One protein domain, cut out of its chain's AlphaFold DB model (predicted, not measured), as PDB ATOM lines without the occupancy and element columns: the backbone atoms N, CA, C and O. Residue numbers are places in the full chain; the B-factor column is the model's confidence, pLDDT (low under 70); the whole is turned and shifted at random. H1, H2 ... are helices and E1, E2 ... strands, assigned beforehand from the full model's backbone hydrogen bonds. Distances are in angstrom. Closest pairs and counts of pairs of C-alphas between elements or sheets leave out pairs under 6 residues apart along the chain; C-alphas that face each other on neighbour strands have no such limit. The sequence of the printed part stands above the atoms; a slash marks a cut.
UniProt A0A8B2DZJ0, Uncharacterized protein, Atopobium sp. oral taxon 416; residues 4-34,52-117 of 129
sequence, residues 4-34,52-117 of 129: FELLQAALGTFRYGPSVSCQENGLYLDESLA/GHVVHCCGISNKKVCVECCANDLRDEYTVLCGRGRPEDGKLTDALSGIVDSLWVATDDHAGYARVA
ATOM      1  N   PHE A   4       6.459 -39.479  20.241       79.94
ATOM      2  CA  PHE A   4       7.681 -39.508  21.052       79.94
ATOM      3  C   PHE A   4       8.323 -40.894  21.158       79.94
ATOM      4  O   PHE A   4       9.534 -40.973  21.286       79.94
ATOM      5  N   GLU A   5       7.549 -41.977  21.039       80.56
ATOM      6  CA  GLU A   5       8.106 -43.336  20.937       80.56
ATOM      7  C   GLU A   5       8.836 -43.509  19.596       80.56
ATOM      8  O   GLU A   5       9.920 -44.078  19.546       80.56
ATOM      9  N   LEU A   6       8.266 -42.970  18.510       84.88
ATOM     10  CA  LEU A   6       8.916 -42.942  17.195       84.88
ATOM     11  C   LEU A   6      10.158 -42.054  17.195       84.88
ATOM     12  O   LEU A   6      11.170 -42.443  16.626       84.88
ATOM     13  N   LEU A   7      10.079 -40.879  17.822       87.31
ATOM     14  CA  LEU A   7      11.214 -39.974  17.945       87.31
ATOM     15  C   LEU A   7      12.335 -40.655  18.727       87.31
ATOM     16  O   LEU A   7      13.440 -40.738  18.217       87.31
ATOM     17  N   GLN A   8      12.039 -41.230  19.894       86.38
ATOM     18  CA  GLN A   8      13.019 -41.969  20.687       86.38
ATOM     19  C   GLN A   8      13.649 -43.131  19.906       86.38
ATOM     20  O   GLN A   8      14.847 -43.339  20.013       86.38
ATOM     21  N   ALA A   9      12.872 -43.863  19.100       86.69
ATOM     22  CA  ALA A   9      13.401 -44.936  18.255       86.69
ATOM     23  C   ALA A   9      14.242 -44.430  17.066       86.69
ATOM     24  O   ALA A   9      15.066 -45.174  16.538       86.69
ATOM     25  N   ALA A  10      14.000 -43.199  16.609       90.06
ATOM     26  CA  ALA A  10      14.745 -42.567  15.522       90.06
ATOM     27  C   ALA A  10      16.035 -41.897  16.012       90.06
ATOM     28  O   ALA A  10      17.008 -41.825  15.258       90.06
ATOM     29  N   LEU A  11      16.047 -41.411  17.256       87.00
ATOM     30  CA  LEU A  11      17.260 -40.960  17.916       87.00
ATOM     31  C   LEU A  11      18.136 -42.189  18.185       87.00
ATOM     32  O   LEU A  11      17.676 -43.205  18.701       87.00
ATOM     33  N   GLY A  12      19.391 -42.126  17.745       85.44
ATOM     34  CA  GLY A  12      20.335 -43.229  17.893       85.44
ATOM     35  C   GLY A  12      20.683 -43.525  19.355       85.44
ATOM     36  O   GLY A  12      20.081 -43.024  20.301       85.44
ATOM     37  N   THR A  13      21.705 -44.350  19.563       91.12
ATOM     38  CA  THR A  13      22.199 -44.627  20.916       91.12
ATOM     39  C   THR A  13      22.773 -43.363  21.555       91.12
ATOM     40  O   THR A  13      23.688 -42.755  21.007       91.12
ATOM     41  N   PHE A  14      22.285 -43.014  22.746       92.38
ATOM     42  CA  PHE A  14      22.828 -41.918  23.541       92.38
ATOM     43  C   PHE A  14      24.003 -42.396  24.396       92.38
ATOM     44  O   PHE A  14      23.837 -43.274  25.248       92.38
ATOM     45  N   ARG A  15      25.194 -41.832  24.180       93.31
ATOM     46  CA  ARG A  15      26.379 -42.148  24.984       93.31
ATOM     47  C   ARG A  15      26.446 -41.232  26.203       93.31
ATOM     48  O   ARG A  15      26.225 -40.028  26.106       93.31
ATOM     49  N   TYR A  16      26.799 -41.811  27.340       91.38
ATOM     50  CA  TYR A  16      26.967 -41.119  28.616       91.38
ATOM     51  C   TYR A  16      28.194 -41.662  29.357       91.38
ATOM     52  O   TYR A  16      28.743 -42.705  28.989       91.38
ATOM     53  N   GLY A  17      28.637 -40.941  30.388       87.56
ATOM     54  CA  GLY A  17      29.750 -41.346  31.249       87.56
ATOM     55  C   GLY A  17      30.760 -40.228  31.528       87.56
ATOM     56  O   GLY A  17      30.627 -39.112  31.024       87.56
ATOM     57  N   PRO A  18      31.823 -40.513  32.297       86.81
ATOM     58  CA  PRO A  18      32.670 -39.502  32.939       86.81
ATOM     59  C   PRO A  18      33.554 -38.686  31.985       86.81
ATOM     60  O   PRO A  18      34.341 -37.869  32.446       86.81
ATOM     61  N   SER A  19      33.468 -38.902  30.672       88.75
ATOM     62  CA  SER A  19      34.155 -38.110  29.642       88.75
ATOM     63  C   SER A  19      33.198 -37.336  28.734       88.75
ATOM     64  O   SER A  19      33.655 -36.715  27.782       88.75
ATOM     65  N   VAL A  20      31.890 -37.431  28.975       90.31
ATOM     66  CA  VAL A  20      30.836 -36.840  28.147       90.31
ATOM     67  C   VAL A  20      30.191 -35.713  28.933       90.31
ATOM     68  O   VAL A  20      29.838 -35.907  30.093       90.31
ATOM     69  N   SER A  21      30.032 -34.549  28.315       90.69
ATOM     70  CA  SER A  21      29.244 -33.455  28.890       90.69
ATOM     71  C   SER A  21      27.905 -33.361  28.175       90.69
ATOM     72  O   SER A  21      27.843 -33.513  26.953       90.69
ATOM     73  N   CYS A  22      26.832 -33.087  28.908       91.06
ATOM     74  CA  CYS A  22      25.509 -32.965  28.316       91.06
ATOM     75  C   CYS A  22      24.694 -31.803  28.884       91.06
ATOM     76  O   CYS A  22      24.972 -31.268  29.960       91.06
ATOM     77  N   GLN A  23      23.705 -31.387  28.103       90.69
ATOM     78  CA  GLN A  23      22.694 -30.423  28.486       90.69
ATOM     79  C   GLN A  23      21.339 -31.111  28.456       90.69
ATOM     80  O   GLN A  23      20.948 -31.693  27.445       90.69
ATOM     81  N   GLU A  24      20.635 -31.007  29.565       89.00
ATOM     82  CA  GLU A  24      19.374 -31.659  29.842       89.00
ATOM     83  C   GLU A  24      18.302 -30.594  30.112       89.00
ATOM     84  O   GLU A  24      18.596 -29.492  30.586       89.00
ATOM     85  N   ASN A  25      17.075 -30.871  29.678       88.50
ATOM     86  CA  ASN A  25      15.958 -29.955  29.830       88.50
ATOM     87  C   ASN A  25      14.612 -30.687  29.769       88.50
ATOM     88  O   ASN A  25      14.327 -31.402  28.799       88.50
ATOM     89  N   GLY A  26      13.741 -30.384  30.730       87.56
ATOM     90  CA  GLY A  26      12.357 -30.840  30.763       87.56
ATOM     91  C   GLY A  26      11.440 -29.957  29.917       87.56
ATOM     92  O   GLY A  26      11.119 -28.818  30.263       87.56
ATOM     93  N   LEU A  27      10.950 -30.489  28.798       86.31
ATOM     94  CA  LEU A  27       9.986 -29.817  27.930       86.31
ATOM     95  C   LEU A  27       8.548 -30.162  28.324       86.31
ATOM     96  O   LEU A  27       8.112 -31.311  28.245       86.31
ATOM     97  N   TYR A  28       7.772 -29.133  28.663       81.62
ATOM     98  CA  TYR A  28       6.358 -29.266  29.012       81.62
ATOM     99  C   TYR A  28       5.455 -28.856  27.852       81.62
ATOM    100  O   TYR A  28       5.073 -27.691  27.696       81.62
ATOM    101  N   LEU A  29       5.087 -29.841  27.042       77.69
ATOM    102  CA  LEU A  29       4.311 -29.642  25.826       77.69
ATOM    103  C   LEU A  29       2.818 -29.780  26.094       77.69
ATOM    104  O   LEU A  29       2.378 -30.609  26.890       77.69
ATOM    105  N   ASP A  30       2.013 -28.995  25.393       72.94
ATOM    106  CA  ASP A  30       0.582 -29.257  25.365       72.94
ATOM    107  C   ASP A  30       0.323 -30.472  24.470       72.94
ATOM    108  O   ASP A  30       0.801 -30.568  23.341       72.94
ATOM    109  N   GLU A  31      -0.442 -31.428  24.990       56.66
ATOM    110  CA  GLU A  31      -0.750 -32.678  24.294       56.66
ATOM    111  C   GLU A  31      -1.546 -32.463  22.989       56.66
ATOM    112  O   GLU A  31      -1.597 -33.331  22.111       56.66
ATOM    113  N   SER A  32      -2.187 -31.301  22.877       58.72
ATOM    114  CA  SER A  32      -2.914 -30.856  21.704       58.72
ATOM    115  C   SER A  32      -2.415 -29.479  21.290       58.72
ATOM    116  O   SER A  32      -2.525 -28.520  22.047       58.72
ATOM    117  N   LEU A  33      -1.950 -29.368  20.044       53.66
ATOM    118  CA  LEU A  33      -1.692 -28.083  19.385       53.66
ATOM    119  C   LEU A  33      -2.994 -27.390  18.941       53.66
ATOM    120  O   LEU A  33      -2.943 -26.397  18.221       53.66
ATOM    121  N   ALA A  34      -4.175 -27.883  19.347       50.16
ATOM    122  CA  ALA A  34      -5.467 -27.252  19.065       50.16
ATOM    123  C   ALA A  34      -5.690 -25.951  19.861       50.16
ATOM    124  O   ALA A  34      -6.830 -25.555  20.109       50.16
ATOM    125  N   GLY A  52      -3.914 -25.278  30.496       50.78
ATOM    126  CA  GLY A  52      -3.339 -24.326  31.469       50.78
ATOM    127  C   GLY A  52      -4.001 -24.031  32.829       50.78
ATOM    128  O   GLY A  52      -3.326 -23.460  33.672       50.78
ATOM    129  N   HIS A  53      -5.251 -24.406  33.105       50.66
ATOM    130  CA  HIS A  53      -5.974 -23.878  34.281       50.66
ATOM    131  C   HIS A  53      -5.983 -24.779  35.524       50.66
ATOM    132  O   HIS A  53      -6.519 -24.392  36.557       50.66
ATOM    133  N   VAL A  54      -5.394 -25.975  35.452       52.19
ATOM    134  CA  VAL A  54      -5.324 -26.905  36.592       52.19
ATOM    135  C   VAL A  54      -3.918 -26.842  37.178       52.19
ATOM    136  O   VAL A  54      -3.082 -27.707  36.928       52.19
ATOM    137  N   VAL A  55      -3.628 -25.762  37.901       50.69
ATOM    138  CA  VAL A  55      -2.393 -25.648  38.684       50.69
ATOM    139  C   VAL A  55      -2.622 -26.416  39.979       50.69
ATOM    140  O   VAL A  55      -3.319 -25.920  40.858       50.69
ATOM    141  N   HIS A  56      -2.089 -27.635  40.095       49.47
ATOM    142  CA  HIS A  56      -2.254 -28.420  41.325       49.47
ATOM    143  C   HIS A  56      -1.058 -28.354  42.279       49.47
ATOM    144  O   HIS A  56      -1.217 -28.681  43.451       49.47
ATOM    145  N   CYS A  57       0.110 -27.891  41.824       43.12
ATOM    146  CA  CYS A  57       1.256 -27.464  42.634       43.12
ATOM    147  C   CYS A  57       2.374 -26.978  41.689       43.12
ATOM    148  O   CYS A  57       2.502 -27.471  40.573       43.12
ATOM    149  N   CYS A  58       3.182 -26.000  42.114       49.56
ATOM    150  CA  CYS A  58       4.416 -25.573  41.423       49.56
ATOM    151  C   CYS A  58       4.281 -25.014  39.983       49.56
ATOM    152  O   CYS A  58       5.269 -24.978  39.261       49.56
ATOM    153  N   GLY A  59       3.100 -24.555  39.549       60.81
ATOM    154  CA  GLY A  59       2.932 -23.822  38.277       60.81
ATOM    155  C   GLY A  59       2.869 -24.671  36.998       60.81
ATOM    156  O   GLY A  59       2.552 -24.138  35.936       60.81
ATOM    157  N   ILE A  60       3.090 -25.988  37.082       65.62
ATOM    158  CA  ILE A  60       3.018 -26.909  35.940       65.62
ATOM    159  C   ILE A  60       1.684 -27.657  35.980       65.62
ATOM    160  O   ILE A  60       1.347 -28.329  36.953       65.62
ATOM    161  N   SER A  61       0.901 -27.534  34.909       69.06
ATOM    162  CA  SER A  61      -0.394 -28.210  34.789       69.06
ATOM    163  C   SER A  61      -0.219 -29.710  34.558       69.06
ATOM    164  O   SER A  61       0.509 -30.109  33.653       69.06
ATOM    165  N   ASN A  62      -1.002 -30.539  35.258       69.75
ATOM    166  CA  ASN A  62      -1.078 -31.997  35.038       69.75
ATOM    167  C   ASN A  62      -1.613 -32.395  33.650       69.75
ATOM    168  O   ASN A  62      -1.711 -33.576  33.327       69.75
ATOM    169  N   LYS A  63      -1.984 -31.412  32.827       71.94
ATOM    170  CA  LYS A  63      -2.395 -31.601  31.433       71.94
ATOM    171  C   LYS A  63      -1.251 -31.401  30.439       71.94
ATOM    172  O   LYS A  63      -1.419 -31.734  29.270       71.94
ATOM    173  N   LYS A  64      -0.114 -30.858  30.884       77.75
ATOM    174  CA  LYS A  64       1.099 -30.788  30.069       77.75
ATOM    175  C   LYS A  64       1.768 -32.151  30.041       77.75
ATOM    176  O   LYS A  64       1.696 -32.904  31.006       77.75
ATOM    177  N   VAL A  65       2.389 -32.469  28.924       82.38
ATOM    178  CA  VAL A  65       3.199 -33.661  28.730       82.38
ATOM    179  C   VAL A  65       4.633 -33.290  29.056       82.38
ATOM    180  O   VAL A  65       5.147 -32.338  28.477       82.38
ATOM    181  N   CYS A  66       5.247 -34.022  29.981       86.19
ATOM    182  CA  CYS A  66       6.656 -33.853  30.307       86.19
ATOM    183  C   CYS A  66       7.484 -34.747  29.393       86.19
ATOM    184  O   CYS A  66       7.287 -35.969  29.362       86.19
ATOM    185  N   VAL A  67       8.391 -34.130  28.653       89.19
ATOM    186  CA  VAL A  67       9.364 -34.805  27.806       89.19
ATOM    187  C   VAL A  67      10.735 -34.375  28.283       89.19
ATOM    188  O   VAL A  67      11.049 -33.194  28.216       89.19
ATOM    189  N   GLU A  68      11.537 -35.320  28.754       91.12
ATOM    190  CA  GLU A  68      12.931 -35.024  29.078       91.12
ATOM    191  C   GLU A  68      13.738 -35.123  27.795       91.12
ATOM    192  O   GLU A  68      13.594 -36.080  27.022       91.12
ATOM    193  N   CYS A  69      14.550 -34.106  27.550       91.75
ATOM    194  CA  CYS A  69      15.414 -34.008  26.390       91.75
ATOM    195  C   CYS A  69      16.846 -33.791  26.855       91.75
ATOM    196  O   CYS A  69      17.097 -33.005  27.764       91.75
ATOM    197  N   CYS A  70      17.792 -34.454  26.201       92.19
ATOM    198  CA  CYS A  70      19.203 -34.281  26.494       92.19
ATOM    199  C   CYS A  70      20.024 -34.312  25.205       92.19
ATOM    200  O   CYS A  70      19.715 -35.061  24.280       92.19
ATOM    201  N   ALA A  71      21.062 -33.485  25.141       94.06
ATOM    202  CA  ALA A  71      22.038 -33.482  24.062       94.06
ATOM    203  C   ALA A  71      23.445 -33.480  24.656       94.06
ATOM    204  O   ALA A  71      23.705 -32.764  25.625       94.06
ATOM    205  N   ASN A  72      24.354 -34.270  24.088       94.19
ATOM    206  CA  ASN A  72      25.743 -34.321  24.541       94.19
ATOM    207  C   ASN A  72      26.719 -33.645  23.561       94.19
ATOM    208  O   ASN A  72      26.388 -33.323  22.417       94.19
ATOM    209  N   ASP A  73      27.950 -33.429  24.016       94.25
ATOM    210  CA  ASP A  73      29.063 -32.888  23.222       94.25
ATOM    211  C   ASP A  73      29.493 -33.789  22.046       94.25
ATOM    212  O   ASP A  73      30.120 -33.315  21.094       94.25
ATOM    213  N   LEU A  74      29.086 -35.062  22.055       94.12
ATOM    214  CA  LEU A  74      29.245 -36.012  20.951       94.12
ATOM    215  C   LEU A  74      28.127 -35.928  19.900       94.12
ATOM    216  O   LEU A  74      28.180 -36.664  18.911       94.12
ATOM    217  N   ARG A  75      27.167 -35.007  20.080       92.81
ATOM    218  CA  ARG A  75      25.974 -34.805  19.240       92.81
ATOM    219  C   ARG A  75      24.987 -35.969  19.250       92.81
ATOM    220  O   ARG A  75      24.215 -36.118  18.305       92.81
ATOM    221  N   ASP A  76      25.002 -36.779  20.301       95.00
ATOM    222  CA  ASP A  76      23.895 -37.686  20.552       95.00
ATOM    223  C   ASP A  76      22.741 -36.903  21.167       95.00
ATOM    224  O   ASP A  76      22.931 -35.983  21.968       95.00
ATOM    225  N   GLU A  77      21.537 -37.319  20.806       94.44
ATOM    226  CA  GLU A  77      20.295 -36.731  21.269       94.44
ATOM    227  C   GLU A  77      19.481 -37.807  21.976       94.44
ATOM    228  O   GLU A  77      19.434 -38.965  21.559       94.44
ATOM    229  N   TYR A  78      18.840 -37.415  23.063       92.88
ATOM    230  CA  TYR A  78      17.983 -38.262  23.863       92.88
ATOM    231  C   TYR A  78      16.658 -37.558  24.077       92.88
ATOM    232  O   TYR A  78      16.598 -36.359  24.353       92.88
ATOM    233  N   THR A  79      15.581 -38.326  23.974       92.69
ATOM    234  CA  THR A  79      14.264 -37.864  24.375       92.69
ATOM    235  C   THR A  79      13.462 -39.007  24.960       92.69
ATOM    236  O   THR A  79      13.494 -40.132  24.452       92.69
ATOM    237  N   VAL A  80      12.724 -38.720  26.027       91.00
ATOM    238  CA  VAL A  80      11.808 -39.685  26.627       91.00
ATOM    239  C   VAL A  80      10.560 -39.000  27.154       91.00
ATOM    240  O   VAL A  80      10.587 -37.908  27.721       91.00
ATOM    241  N   LEU A  81       9.429 -39.675  26.972       88.69
ATOM    242  CA  LEU A  81       8.159 -39.270  27.546       88.69
ATOM    243  C   LEU A  81       8.115 -39.664  29.031       88.69
ATOM    244  O   LEU A  81       7.912 -40.833  29.349       88.69
ATOM    245  N   CYS A  82       8.221 -38.687  29.932       86.44
ATOM    246  CA  CYS A  82       8.174 -38.915  31.385       86.44
ATOM    247  C   CYS A  82       6.762 -38.951  31.967       86.44
ATOM    248  O   CYS A  82       6.551 -39.349  33.114       86.44
ATOM    249  N   GLY A  83       5.769 -38.551  31.177       82.81
ATOM    250  CA  GLY A  83       4.365 -38.614  31.551       82.81
ATOM    251  C   GLY A  83       3.697 -37.252  31.488       82.81
ATOM    252  O   GLY A  83       3.842 -36.526  30.505       82.81
ATOM    253  N   ARG A  84       2.889 -36.936  32.500       79.06
ATOM    254  CA  ARG A  84       2.046 -35.738  32.531       79.06
ATOM    255  C   ARG A  84       2.274 -34.922  33.791       79.06
ATOM    256  O   ARG A  84       2.476 -35.486  34.860       79.06
ATOM    257  N   GLY A  85       2.140 -33.607  33.650       77.94
ATOM    258  CA  GLY A  85       2.453 -32.652  34.698       77.94
ATOM    259  C   GLY A  85       3.911 -32.721  35.094       77.94
ATOM    260  O   GLY A  85       4.757 -33.163  34.322       77.94
ATOM    261  N   ARG A  86       4.181 -32.297  36.323       80.50
ATOM    262  CA  ARG A  86       5.481 -32.510  36.943       80.50
ATOM    263  C   ARG A  86       5.729 -34.021  37.093       80.50
ATOM    264  O   ARG A  86       4.883 -34.691  37.688       80.50
ATOM    265  N   PRO A  87       6.860 -34.554  36.599       81.38
ATOM    266  CA  PRO A  87       7.176 -35.965  36.748       81.38
ATOM    267  C   PRO A  87       7.392 -36.321  38.222       81.38
ATOM    268  O   PRO A  87       7.895 -35.521  39.016       81.38
ATOM    269  N   GLU A  88       6.985 -37.535  38.584       84.44
ATOM    270  CA  GLU A  88       7.340 -38.141  39.866       84.44
ATOM    271  C   GLU A  88       8.847 -38.412  39.901       84.44
ATOM    272  O   GLU A  88       9.433 -38.770  38.878       84.44
ATOM    273  N   ASP A  89       9.456 -38.307  41.083       85.19
ATOM    274  CA  ASP A  89      10.906 -38.453  41.249       85.19
ATOM    275  C   ASP A  89      11.421 -39.801  40.697       85.19
ATOM    276  O   ASP A  89      12.483 -39.843  40.085       85.19
ATOM    277  N   GLY A  90      10.644 -40.888  40.806       86.06
ATOM    278  CA  GLY A  90      10.995 -42.186  40.212       86.06
ATOM    279  C   GLY A  90      11.045 -42.164  38.679       86.06
ATOM    280  O   GLY A  90      12.033 -42.591  38.095       86.06
ATOM    281  N   LYS A  91      10.038 -41.574  38.020       87.12
ATOM    282  CA  LYS A  91      10.002 -41.460  36.547       87.12
ATOM    283  C   LYS A  91      11.115 -40.562  36.023       87.12
ATOM    284  O   LYS A  91      11.682 -40.836  34.973       87.12
ATOM    285  N   LEU A  92      11.419 -39.499  36.766       86.06
ATOM    286  CA  LEU A  92      12.524 -38.608  36.445       86.06
ATOM    287  C   LEU A  92      13.879 -39.307  36.648       86.06
ATOM    288  O   LEU A  92      14.771 -39.154  35.827       86.06
ATOM    289  N   THR A  93      14.019 -40.129  37.692       87.12
ATOM    290  CA  THR A  93      15.221 -40.955  37.907       87.12
ATOM    291  C   THR A  93      15.422 -41.944  36.760       87.12
ATOM    292  O   THR A  93      16.521 -42.032  36.219       87.12
ATOM    293  N   ASP A  94      14.360 -42.635  36.340       88.62
ATOM    294  CA  ASP A  94      14.413 -43.586  35.225       88.62
ATOM    295  C   ASP A  94      14.820 -42.898  33.911       88.62
ATOM    296  O   ASP A  94      15.654 -43.410  33.165       88.62
ATOM    297  N   ALA A  95      14.270 -41.711  33.644       87.94
ATOM    298  CA  ALA A  95      14.586 -40.915  32.459       87.94
ATOM    299  C   ALA A  95      16.030 -40.404  32.424       87.94
ATOM    300  O   ALA A  95      16.614 -40.246  31.356       87.94
ATOM    301  N   LEU A  96      16.611 -40.151  33.594       87.44
ATOM    302  CA  LEU A  96      17.966 -39.626  33.734       87.44
ATOM    303  C   LEU A  96      19.012 -40.719  33.989       87.44
ATOM    304  O   LEU A  96      20.196 -40.412  34.157       87.44
ATOM    305  N   SER A  97      18.597 -41.987  34.013       88.00
ATOM    306  CA  SER A  97      19.467 -43.127  34.294       88.00
ATOM    307  C   SER A  97      20.672 -43.150  33.347       88.00
ATOM    308  O   SER A  97      20.524 -43.166  32.126       88.00
ATOM    309  N   GLY A  98      21.882 -43.151  33.912       83.12
ATOM    310  CA  GLY A  98      23.149 -43.089  33.177       83.12
ATOM    311  C   GLY A  98      23.547 -41.685  32.706       83.12
ATOM    312  O   GLY A  98      24.731 -41.355  32.700       83.12
ATOM    313  N   ILE A  99      22.587 -40.806  32.388       86.06
ATOM    314  CA  ILE A  99      22.864 -39.411  31.997       86.06
ATOM    315  C   ILE A  99      23.517 -38.657  33.160       86.06
ATOM    316  O   ILE A  99      24.500 -37.949  32.949       86.06
ATOM    317  N   VAL A 100      23.031 -38.864  34.387       82.19
ATOM    318  CA  VAL A 100      23.584 -38.248  35.612       82.19
ATOM    319  C   VAL A 100      25.002 -38.706  35.956       82.19
ATOM    320  O   VAL A 100      25.684 -38.031  36.723       82.19
ATOM    321  N   ASP A 101      25.468 -39.807  35.360       81.81
ATOM    322  CA  ASP A 101      26.835 -40.314  35.522       81.81
ATOM    323  C   ASP A 101      27.828 -39.658  34.541       81.81
ATOM    324  O   ASP A 101      29.006 -40.029  34.482       81.81
ATOM    325  N   SER A 102      27.359 -38.690  33.747       80.50
ATOM    326  CA  SER A 102      28.179 -37.938  32.799       80.50
ATOM    327  C   SER A 102      29.205 -37.039  33.506       80.50
ATOM    328  O   SER A 102      29.057 -36.718  34.686       80.50
ATOM    329  N   LEU A 103      30.262 -36.616  32.797       78.56
ATOM    330  CA  LEU A 103      31.289 -35.705  33.336       78.56
ATOM    331  C   LEU A 103      30.652 -34.445  33.927       78.56
ATOM    332  O   LEU A 103      31.051 -33.968  34.990       78.56
ATOM    333  N   TRP A 104      29.674 -33.916  33.199       81.44
ATOM    334  CA  TRP A 104      28.937 -32.716  33.530       81.44
ATOM    335  C   TRP A 104      27.538 -32.777  32.922       81.44
ATOM    336  O   TRP A 104      27.393 -33.144  31.755       81.44
ATOM    337  N   VAL A 105      26.533 -32.346  33.687       82.44
ATOM    338  CA  VAL A 105      25.156 -32.177  33.215       82.44
ATOM    339  C   VAL A 105      24.710 -30.750  33.525       82.44
ATOM    340  O   VAL A 105      24.629 -30.370  34.692       82.44
ATOM    341  N   ALA A 106      24.436 -29.956  32.490       84.88
ATOM    342  CA  ALA A 106      23.760 -28.669  32.632       84.88
ATOM    343  C   ALA A 106      22.247 -28.886  32.546       84.88
ATOM    344  O   ALA A 106      21.790 -29.457  31.563       84.88
ATOM    345  N   THR A 107      21.484 -28.409  33.528       82.56
ATOM    346  CA  THR A 107      20.012 -28.483  33.528       82.56
ATOM    347  C   THR A 107      19.402 -27.081  33.472       82.56
ATOM    348  O   THR A 107      20.114 -26.078  33.548       82.56
ATOM    349  N   ASP A 108      18.079 -26.984  33.353       78.75
ATOM    350  CA  ASP A 108      17.329 -25.718  33.422       78.75
ATOM    351  C   ASP A 108      17.104 -25.198  34.864       78.75
ATOM    352  O   ASP A 108      16.265 -24.322  35.089       78.75
ATOM    353  N   ASP A 109      17.836 -25.741  35.845       71.88
ATOM    354  CA  ASP A 109      17.690 -25.485  37.284       71.88
ATOM    355  C   ASP A 109      16.298 -25.827  37.861       71.88
ATOM    356  O   ASP A 109      15.946 -25.402  38.971       71.88
ATOM    357  N   HIS A 110      15.485 -26.644  37.177       73.75
ATOM    358  CA  HIS A 110      14.223 -27.105  37.739       73.75
ATOM    359  C   HIS A 110      14.459 -27.901  39.035       73.75
ATOM    360  O   HIS A 110      15.211 -28.876  39.096       73.75
ATOM    361  N   ALA A 111      13.735 -27.528  40.098       72.69
ATOM    362  CA  ALA A 111      13.882 -28.109  41.437       72.69
ATOM    363  C   ALA A 111      13.601 -29.626  41.501       72.69
ATOM    364  O   ALA A 111      13.810 -30.258  42.538       72.69
ATOM    365  N   GLY A 112      13.076 -30.222  40.425       72.19
ATOM    366  CA  GLY A 112      13.006 -31.668  40.229       72.19
ATOM    367  C   GLY A 112      14.373 -32.341  40.296       72.19
ATOM    368  O   GLY A 112      14.542 -33.273  41.081       72.19
ATOM    369  N   TYR A 113      15.346 -31.810  39.556       72.56
ATOM    370  CA  TYR A 113      16.661 -32.423  39.368       72.56
ATOM    371  C   TYR A 113      17.455 -32.543  40.665       72.56
ATOM    372  O   TYR A 113      18.066 -33.575  40.920       72.56
ATOM    373  N   ALA A 114      17.349 -31.550  41.552       73.75
ATOM    374  CA  ALA A 114      18.048 -31.548  42.838       73.75
ATOM    375  C   ALA A 114      17.692 -32.739  43.753       73.75
ATOM    376  O   ALA A 114      18.472 -33.070  44.643       73.75
ATOM    377  N   ARG A 115      16.521 -33.374  43.571       74.31
ATOM    378  CA  ARG A 115      16.101 -34.538  44.375       74.31
ATOM    379  C   ARG A 115      16.504 -35.884  43.774       74.31
ATOM    380  O   ARG A 115      16.624 -36.847  44.521       74.31
ATOM    381  N   VAL A 116      16.684 -35.951  42.458       73.38
ATOM    382  CA  VAL A 116      16.903 -37.208  41.716       73.38
ATOM    383  C   VAL A 116      18.340 -37.375  41.233       73.38
ATOM    384  O   VAL A 116      18.778 -38.489  40.973       73.38
ATOM    385  N   ALA A 117      19.091 -36.279  41.162       65.94
ATOM    386  CA  ALA A 117      20.499 -36.260  40.811       65.94
ATOM    387  C   ALA A 117      21.283 -35.622  41.972       65.94
ATOM    388  O   ALA A 117      21.395 -34.393  42.033       65.94
TER     389      ALA A 117
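What this domain is: This is residues 4 to 34 and 52 to 117 of the 129 residues of an uncharacterized protein of Atopobium sp. oral taxon 416 (UniProt A0A8B2DZJ0). A strongly twisted sheet of three long strands, E1, E2 and E3, with short E4 at one edge, has H1 on one face near edge strand E3 and H2 on the other, where H3 packs on H2. The loop of residues 52 to 63 lies beyond one end of the strands. The printed part has 97 residues, with three named helices and four named strands that follow each other along the chain as H1 E1 E2 E3 H2 E4 H3; the mixed sheet runs E3, E2, E1, E4, with E1 and E4 parallel and the other neighbours antiparallel. Its class is mixed, helices and strands; it is compact, with a radius of gyration of the C-alphas of 13.7 A and spans of 43 by 29 by 19 A.

How they stand to each other: H1, residues 4 to 10, is on the sheet beside E3, residues 77 to 84; their closest C-alphas, of Gln 8 and Thr 79, are 5.7 A apart. E1, residues 21 to 30, is antiparallel to E2, residues 64 to 72, with N 25 and O 69 at 2.9 A. E2 and E3 form a hairpin, with N 68 and O 80 at 2.9 A. H2, residues 89 to 96, is on the face opposite H1, along the strands, at a height over the sheet of 9.4 A. E3, H2 and E4, residues 104 to 106, make a split strand-helix-strand unit, two strands running the same way with others between, its crossover right-handed. E4 is parallel to E1, with N 22 and O 104 at 2.9 A. H3, residues 113 to 116, touches H2; the closest C-alphas, of Thr 93 and Val 116, are 5.6 A apart. In H1 and H2 every O i to N i+4 pair is within hydrogen-bond range; H3 is too short for one.

Where its parts are: H1 begins at C-alpha 4 (7.681, -39.508, 21.052). E1 measures 29.2 A, E2 25.5 A, E3 21.5 A and H2 10.4 A. H3 ends at C-alpha 116 (16.903, -37.208, 41.716).

The domain as a whole: The C-alphas farthest apart, of Ser 19 and His 53, are 42.8 A apart. Residues 35 to 51 are not printed; C-alphas 34 and 52 are 12.9 A apart across the cut. Of the links printed whole, none is long. pLDDT is under 70 at residues 31 to 34, 52 to 62 and 117.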